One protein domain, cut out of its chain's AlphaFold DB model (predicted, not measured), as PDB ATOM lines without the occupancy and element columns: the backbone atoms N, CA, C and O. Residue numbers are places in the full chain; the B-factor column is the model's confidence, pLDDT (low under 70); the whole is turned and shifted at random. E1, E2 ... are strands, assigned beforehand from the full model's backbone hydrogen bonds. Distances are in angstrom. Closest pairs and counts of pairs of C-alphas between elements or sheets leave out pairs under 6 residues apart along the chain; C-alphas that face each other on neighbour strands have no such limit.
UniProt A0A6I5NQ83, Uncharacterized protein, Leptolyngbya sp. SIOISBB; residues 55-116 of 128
ATOM      1  N   VAL A  55     172.681 196.688 105.788       91.94
ATOM      2  CA  VAL A  55     171.241 196.828 106.017       91.94
ATOM      3  C   VAL A  55     170.986 198.135 106.755       91.94
ATOM      4  O   VAL A  55     171.791 198.557 107.585       91.94
ATOM      5  N   THR A  56     169.881 198.805 106.444       93.44
ATOM      6  CA  THR A  56     169.463 199.998 107.185       93.44
ATOM      7  C   THR A  56     168.668 199.585 108.417       93.44
ATOM      8  O   THR A  56     167.652 198.912 108.289       93.44
ATOM      9  N   GLU A  57     169.097 200.044 109.587       91.69
ATOM     10  CA  GLU A  57     168.438 199.835 110.880       91.69
ATOM     11  C   GLU A  57     168.121 201.181 111.542       91.69
ATOM     12  O   GLU A  57     168.666 202.216 111.153       91.69
ATOM     13  N   ILE A  58     167.249 201.196 112.552       89.56
ATOM     14  CA  ILE A  58     166.917 202.415 113.306       89.56
ATOM     15  C   ILE A  58     167.489 202.320 114.719       89.56
ATOM     16  O   ILE A  58     167.044 201.505 115.523       89.56
ATOM     17  N   LEU A  59     168.420 203.216 115.053       82.12
ATOM     18  CA  LEU A  59     168.976 203.355 116.398       82.12
ATOM     19  C   LEU A  59     168.633 204.740 116.952       82.12
ATOM     20  O   LEU A  59     168.953 205.757 116.337       82.12
ATOM     21  N   ASN A  60     167.961 204.787 118.107       86.12
ATOM     22  CA  ASN A  60     167.473 206.029 118.731       86.12
ATOM     23  C   ASN A  60     166.653 206.919 117.773       86.12
ATOM     24  O   ASN A  60     166.800 208.138 117.760       86.12
ATOM     25  N   GLY A  61     165.819 206.308 116.923       91.38
ATOM     26  CA  GLY A  61     164.994 207.024 115.941       91.38
ATOM     27  C   GLY A  61     165.748 207.538 114.709       91.38
ATOM     28  O   GLY A  61     165.137 208.174 113.853       91.38
ATOM     29  N   LYS A  62     167.052 207.255 114.579       92.00
ATOM     30  CA  LYS A  62     167.870 207.661 113.431       92.00
ATOM     31  C   LYS A  62     168.256 206.447 112.580       92.00
ATOM     32  O   LYS A  62     168.703 205.446 113.144       92.00
ATOM     33  N   PRO A  63     168.136 206.520 111.241       92.00
ATOM     34  CA  PRO A  63     168.608 205.449 110.378       92.00
ATOM     35  C   PRO A  63     170.137 205.349 110.444       92.00
ATOM     36  O   PRO A  63     170.849 206.359 110.385       92.00
ATOM     37  N   ILE A  64     170.622 204.119 110.557       88.69
ATOM     38  CA  ILE A  64     172.031 203.731 110.545       88.69
ATOM     39  C   ILE A  64     172.228 202.577 109.560       88.69
ATOM     40  O   ILE A  64     171.292 201.835 109.278       88.69
ATOM     41  N   SER A  65     173.442 202.415 109.039       90.31
ATOM     42  CA  SER A  65     173.801 201.253 108.222       90.31
ATOM     43  C   SER A  65     174.567 200.248 109.073       90.31
ATOM     44  O   SER A  65     175.585 200.594 109.671       90.31
ATOM     45  N   VAL A  66     174.075 199.015 109.127       89.50
ATOM     46  CA  VAL A  66     174.631 197.915 109.915       89.50
ATOM     47  C   VAL A  66     175.147 196.843 108.966       89.50
ATOM     48  O   VAL A  66     174.455 196.440 108.033       89.50
ATOM     49  N   LEU A  67     176.376 196.388 109.203       89.81
ATOM     50  CA  LEU A  67     176.972 195.253 108.510       89.81
ATOM     51  C   LEU A  67     177.078 194.090 109.498       89.81
ATOM     52  O   LEU A  67     177.879 194.142 110.430       89.81
ATOM     53  N   TYR A  68     176.272 193.050 109.296       87.06
ATOM     54  CA  TYR A  68     176.315 191.849 110.126       87.06
ATOM     55  C   TYR A  68     177.445 190.929 109.658       87.06
ATOM     56  O   TYR A  68     177.392 190.372 108.563       87.06
ATOM     57  N   MET A  69     178.465 190.767 110.497       84.25
ATOM     58  CA  MET A  69     179.549 189.807 110.288       84.25
ATOM     59  C   MET A  69     179.276 188.585 111.156       84.25
ATOM     60  O   MET A  69     179.135 188.710 112.371       84.25
ATOM     61  N   THR A  70     179.145 187.416 110.534       80.44
ATOM     62  CA  THR A  70     178.697 186.195 111.233       80.44
ATOM     63  C   THR A  70     179.806 185.167 111.391       80.44
ATOM     64  O   THR A  70     179.692 184.280 112.233       80.44
ATOM     65  N   ARG A  71     180.892 185.294 110.618       80.62
ATOM     66  CA  ARG A  71     182.042 184.390 110.663       80.62
ATOM     67  C   ARG A  71     183.304 185.161 111.022       80.62
ATOM     68  O   ARG A  71     183.494 186.289 110.575       80.62
ATOM     69  N   SER A  72     184.191 184.525 111.782       80.06
ATOM     70  CA  SER A  72     185.508 185.065 112.145       80.06
ATOM     71  C   SER A  72     186.396 185.365 110.936       80.06
ATOM     72  O   SER A  72     187.218 186.273 110.990       80.06
ATOM     73  N   GLU A  73     186.209 184.621 109.847       82.75
ATOM     74  CA  GLU A  73     186.969 184.752 108.598       82.75
ATOM     75  C   GLU A  73     186.390 185.786 107.615       82.75
ATOM     76  O   GLU A  73     186.992 186.041 106.567       82.75
ATOM     77  N   ASP A  74     185.243 186.408 107.919       80.94
ATOM     78  CA  ASP A  74     184.685 187.445 107.051       80.94
ATOM     79  C   ASP A  74     185.644 188.653 107.001       80.94
ATOM     80  O   ASP A  74     185.961 189.273 108.015       80.94
ATOM     81  N   THR A  75     186.101 189.013 105.798       83.06
ATOM     82  CA  THR A  75     186.994 190.161 105.577       83.06
ATOM     83  C   THR A  75     186.226 191.300 104.917       83.06
ATOM     84  O   THR A  75     185.557 191.098 103.904       83.06
ATOM     85  N   VAL A  76     186.350 192.514 105.461       83.62
ATOM     86  CA  VAL A  76     185.680 193.713 104.940       83.62
ATOM     87  C   VAL A  76     186.719 194.695 104.414       83.62
ATOM     88  O   VAL A  76     187.587 195.154 105.153       83.62
ATOM     89  N   LEU A  77     186.609 195.048 103.133       88.25
ATOM     90  CA  LEU A  77     187.412 196.113 102.542       88.25
ATOM     91  C   LEU A  77     186.739 197.464 102.796       88.25
ATOM     92  O   LEU A  77     185.649 197.722 102.290       88.25
ATOM     93  N   VAL A  78     187.425 198.347 103.517       90.06
ATOM     94  CA  VAL A  78     186.977 199.723 103.750       90.06
ATOM     95  C   VAL A  78     187.861 200.683 102.969       90.06
ATOM     96  O   VAL A  78     189.085 200.621 103.047       90.06
ATOM     97  N   ARG A  79     187.234 201.583 102.210       92.44
ATOM     98  CA  ARG A  79     187.919 202.643 101.467       92.44
ATOM     99  C   ARG A  79     187.564 203.987 102.083       92.44
ATOM    100  O   ARG A  79     186.432 204.441 101.952       92.44
ATOM    101  N   CYS A  80     188.535 204.602 102.741       92.94
ATOM    102  CA  CYS A  80     188.442 205.980 103.203       92.94
ATOM    103  C   CYS A  80     188.958 206.941 102.120       92.94
ATOM    104  O   CYS A  80     189.670 206.533 101.198       92.94
ATOM    105  N   TYR A  81     188.581 208.219 102.210       95.44
ATOM    106  CA  TYR A  81     189.157 209.257 101.353       95.44
ATOM    107  C   TYR A  81     190.667 209.413 101.614       95.44
ATOM    108  O   TYR A  81     191.131 209.074 102.705       95.44
ATOM    109  N   PRO A  82     191.449 209.926 100.645       95.12
ATOM    110  CA  PRO A  82     192.873 210.180 100.848       95.12
ATOM    111  C   PRO A  82     193.136 211.014 102.109       95.12
ATOM    112  O   PRO A  82     192.479 212.031 102.322       95.12
ATOM    113  N   GLY A  83     194.089 210.574 102.933       92.56
ATOM    114  CA  GLY A  83     194.408 211.210 104.215       92.56
ATOM    115  C   GLY A  83     193.521 210.784 105.389       92.56
ATOM    116  O   GLY A  83     193.695 211.318 106.474       92.56
ATOM    117  N   PHE A  84     192.594 209.840 105.204       94.81
ATOM    118  CA  PHE A  84     191.792 209.252 106.278       94.81
ATOM    119  C   PHE A  84     192.058 207.752 106.391       94.81
ATOM    120  O   PHE A  84     192.232 207.065 105.383       94.81
ATOM    121  N   GLU A  85     192.004 207.234 107.612       93.06
ATOM    122  CA  GLU A  85     192.225 205.825 107.923       93.06
ATOM    123  C   GLU A  85     190.992 205.203 108.596       93.06
ATOM    124  O   GLU A  85     190.279 205.879 109.347       93.06
ATOM    125  N   PRO A  86     190.691 203.922 108.310       92.19
ATOM    126  CA  PRO A  86     189.561 203.233 108.910       92.19
ATOM    127  C   PRO A  86     189.879 202.831 110.350       92.19
ATOM    128  O   PRO A  86     190.829 202.097 110.613       92.19
ATOM    129  N   ILE A  87     189.033 203.250 111.281       90.94
ATOM    130  CA  ILE A  87     189.160 202.958 112.706       90.94
ATOM    131  C   ILE A  87     187.883 202.284 113.191       90.94
ATOM    132  O   ILE A  87     186.768 202.726 112.900       90.94
ATOM    133  N   ILE A  88     188.055 201.192 113.937       88.25
ATOM    134  CA  ILE A  88     186.961 200.427 114.527       88.25
ATOM    135  C   ILE A  88     187.051 200.467 116.048       88.25
ATOM    136  O   ILE A  88     188.054 200.079 116.643       88.25
ATOM    137  N   ARG A  89     185.970 200.909 116.691       88.38
ATOM    138  CA  ARG A  89     185.815 200.832 118.147       88.38
ATOM    139  C   ARG A  89     184.754 199.789 118.456       88.38
ATOM    140  O   ARG A  89     183.597 199.983 118.089       88.38
ATOM    141  N   ARG A  90     185.161 198.683 119.080       86.56
ATOM    142  CA  ARG A  90     184.283 197.564 119.450       86.56
ATOM    143  C   ARG A  90     183.929 197.615 120.931       86.56
ATOM    144  O   ARG A  90     184.726 198.077 121.743       86.56
ATOM    145  N   ARG A  91     182.752 197.107 121.265       84.75
ATOM    146  CA  ARG A  91     182.289 196.837 122.625       84.75
ATOM    147  C   ARG A  91     181.390 195.606 122.620       84.75
ATOM    148  O   ARG A  91     180.852 195.237 121.575       84.75
ATOM    149  N   ALA A  92     181.180 195.019 123.791       84.38
ATOM    150  CA  ALA A  92     180.168 193.986 123.941       84.38
ATOM    151  C   ALA A  92     178.791 194.545 123.557       84.38
ATOM    152  O   ALA A  92     178.453 195.685 123.890       84.38
ATOM    153  N   MET A  93     178.009 193.753 122.830       79.69
ATOM    154  CA  MET A  93     176.647 194.112 122.460       79.69
ATOM    155  C   MET A  93     175.759 194.121 123.715       79.69
ATOM    156  O   MET A  93     175.726 193.158 124.485       79.69
ATOM    157  N   GLY A  94     175.034 195.220 123.930       75.19
ATOM    158  CA  GLY A  94     174.171 195.408 125.100       75.19
ATOM    159  C   GLY A  94     174.908 195.808 126.388       75.19
ATOM    160  O   GLY A  94     175.987 196.390 126.370       75.19
ATOM    161  N   SER A  95     174.283 195.547 127.539       68.75
ATOM    162  CA  SER A  95     174.760 195.988 128.866       68.75
ATOM    163  C   SER A  95     175.801 195.058 129.502       68.75
ATOM    164  O   SER A  95     176.174 195.259 130.657       68.75
ATOM    165  N   ASN A  96     176.228 194.001 128.805       63.84
ATOM    166  CA  ASN A  96     177.070 192.963 129.392       63.84
ATOM    167  C   ASN A  96     178.556 193.282 129.197       63.84
ATOM    168  O   ASN A  96     179.138 192.983 128.161       63.84
ATOM    169  N   LEU A  97     179.173 193.881 130.214       60.94
ATOM    170  CA  LEU A  97     180.565 194.342 130.178       60.94
ATOM    171  C   LEU A  97     181.613 193.209 130.188       60.94
ATOM    172  O   LEU A  97     182.782 193.478 129.936       60.94
ATOM    173  N   ASN A  98     181.222 191.956 130.459       60.69
ATOM    174  CA  ASN A  98     182.152 190.859 130.775       60.69
ATOM    175  C   ASN A  98     182.311 189.803 129.677       60.69
ATOM    176  O   ASN A  98     182.804 188.708 129.941       60.69
ATOM    177  N   ALA A  99     181.885 190.081 128.454       58.16
ATOM    178  CA  ALA A  99     181.756 189.024 127.472       58.16
ATOM    179  C   ALA A  99     182.786 189.144 126.346       58.16
ATOM    180  O   ALA A  99     182.483 189.629 125.258       58.16
ATOM    181  N   ALA A 100     184.003 188.663 126.615       59.88
ATOM    182  CA  ALA A 100     185.003 188.394 125.579       59.88
ATOM    183  C   ALA A 100     184.481 187.390 124.526       59.88
ATOM    184  O   ALA A 100     184.846 187.490 123.359       59.88
ATOM    185  N   ASP A 101     183.555 186.511 124.931       65.06
ATOM    186  CA  ASP A 101     182.927 185.490 124.082       65.06
ATOM    187  C   ASP A 101     181.507 185.854 123.596       65.06
ATOM    188  O   ASP A 101     180.871 185.052 122.913       65.06
ATOM    189  N   ALA A 102     180.960 187.034 123.937       73.31
ATOM    190  CA  ALA A 102     179.655 187.447 123.398       73.31
ATOM    191  C   ALA A 102     179.783 188.236 122.100       73.31
ATOM    192  O   ALA A 102     180.835 188.780 121.757       73.31
ATOM    193  N   GLN A 103     178.637 188.342 121.422       77.94
ATOM    194  CA  GLN A 103     178.439 189.222 120.283       77.94
ATOM    195  C   GLN A 103     178.985 190.618 120.588       77.94
ATOM    196  O   GLN A 103     178.663 191.232 121.607       77.94
ATOM    197  N   GLN A 104     179.841 191.095 119.691       83.75
ATOM    198  CA  GLN A 104     180.418 192.427 119.748       83.75
ATOM    199  C   GLN A 104     179.675 193.320 118.765       83.75
ATOM    200  O   GLN A 104     179.310 192.897 117.670       83.75
ATOM    201  N   GLU A 105     179.513 194.579 119.134       84.62
ATOM    202  CA  GLU A 105     179.113 195.634 118.219       84.62
ATOM    203  C   GLU A 105     180.242 196.652 118.112       84.62
ATOM    204  O   GLU A 105     181.023 196.858 119.044       84.62
ATOM    205  N   GLY A 106     180.366 197.291 116.958       86.62
ATOM    206  CA  GLY A 106     181.393 198.294 116.762       86.62
ATOM    207  C   GLY A 106     180.953 199.383 115.814       86.62
ATOM    208  O   GLY A 106     180.149 199.160 114.912       86.62
ATOM    209  N   VAL A 107     181.503 200.572 116.029       88.25
ATOM    210  CA  VAL A 107     181.357 201.686 115.098       88.25
ATOM    211  C   VAL A 107     182.636 201.767 114.283       88.25
ATOM    212  O   VAL A 107     183.732 201.862 114.842       88.25
ATOM    213  N   LEU A 108     182.477 201.725 112.964       89.25
ATOM    214  CA  LEU A 108     183.551 201.926 112.008       89.25
ATOM    215  C   LEU A 108     183.465 203.345 111.444       89.25
ATOM    216  O   LEU A 108     182.408 203.766 110.970       89.25
ATOM    217  N   ARG A 109     184.567 204.092 111.517       90.50
ATOM    218  CA  ARG A 109     184.665 205.467 111.010       90.50
ATOM    219  C   ARG A 109     185.960 205.637 110.231       90.50
ATOM    220  O   ARG A 109     186.933 204.942 110.491       90.50
ATOM    221  N   CYS A 110     185.959 206.572 109.291       92.00
ATOM    222  CA  CYS A 110     187.183 207.074 108.685       92.00
ATOM    223  C   CYS A 110     187.582 208.339 109.439       92.00
ATOM    224  O   CYS A 110     186.787 209.278 109.503       92.00
ATOM    225  N   GLU A 111     188.780 208.360 110.005       92.50
ATOM    226  CA  GLU A 111     189.286 209.505 110.763       92.50
ATOM    227  C   GLU A 111     190.631 209.946 110.183       92.50
ATOM    228  O   GLU A 111     191.354 209.145 109.592       92.50
ATOM    229  N   ASN A 112     190.941 211.235 110.287       91.88
ATOM    230  CA  ASN A 112     192.215 211.764 109.824       91.88
ATOM    231  C   ASN A 112     193.258 211.554 110.935       91.88
ATOM    232  O   ASN A 112     193.061 212.071 112.036       91.88
ATOM    233  N   PRO A 113     194.373 210.846 110.685       84.56
ATOM    234  CA  PRO A 113     195.425 210.657 111.679       84.56
ATOM    235  C   PRO A 113     196.042 211.981 112.163       84.56
ATOM    236  O   PRO A 113     196.611 212.022 113.248       84.56
ATOM    237  N   ALA A 114     195.909 213.080 111.409       83.25
ATOM    238  CA  ALA A 114     196.344 214.406 111.851       83.25
ATOM    239  C   ALA A 114     195.445 215.035 112.935       83.25
ATOM    240  O   ALA A 114     195.903 215.941 113.625       83.25
ATOM    241  N   ASP A 115     194.202 214.564 113.089       81.62
ATOM    242  CA  ASP A 115     193.259 215.052 114.108       81.62
ATOM    243  C   ASP A 115     193.421 214.311 115.451       81.62
ATOM    244  O   ASP A 115     192.780 214.662 116.444       81.62
ATOM    245  N   TYR A 116     194.272 213.279 115.500       69.50
ATOM    246  CA  TYR A 116     194.618 212.602 116.743       69.50
ATOM    247  C   TYR A 116     195.541 213.487 117.585       69.50
ATOM    248  O   TYR A 116     196.498 214.047 117.039       69.50
TER     249      TYR A 116
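Overview. This is residues 55 to 116 of the 128 residues of an uncharacterized protein of Leptolyngbya sp. SIOISBB (UniProt A0A6I5NQ83). Two antiparallel hairpins, a short one of E1 and E2 and a longer one of E3 and E4, are set crosswise in a loose arrangement. Residues 68 to 84, with no named element, swing in a wide loop from the end of E2 to the start of E3. The printed part has 62 residues with no named helix and four named strands, E1, E2, E3 and E4 along the chain, in two antiparallel sheets of two, E1 - E2 and E3 - E4. The class is all strand, though only 27 residues are in named elements, under half. The whole is loose, with a radius of gyration of the C-alphas of 13.8 A and spans of 35 by 28 by 24 A.

Arrangement. E1, residues 55 to 59, and E2, residues 62 to 67, form a hairpin with 136 degrees between their directions. N 57 and O 64 are 2.8 A apart, within hydrogen-bond range. E3, residues 85 to 92, and E4, residues 104 to 111, form the other hairpin, at 159 degrees. There N 87 and O 109 are within hydrogen-bond range at 2.8 A, and N 107 and O 89 at 3.0 A. E2 and E4 are near each other, with 5 pairs of C-alphas within 10 A. E1 is apart from E3 and E4, and E2 is apart from E3.

Along the chain. E1 begins at C-alpha 55 (171.241, 196.828, 106.017) and is 12.5 A long; E2 is 16.2 A long. E3 measures 23.3 A from C-alpha 85 (192.225, 205.825, 107.923), and E4 measures 21.2 A, ending at C-alpha 111 (189.286, 209.505, 110.763).

Size, cuts and confidence. The two C-alphas farthest apart, those of Pro 82 and Asn 98, are 37.2 A apart. The printed part has no cut. The link E1 to E2 is tight; E2 to E3, 17 residues, and E3 to E4, 11 residues, are long. Mean pLDDT of the printed part is 84.2, with residues 95 to 101 and residue 116 under 70.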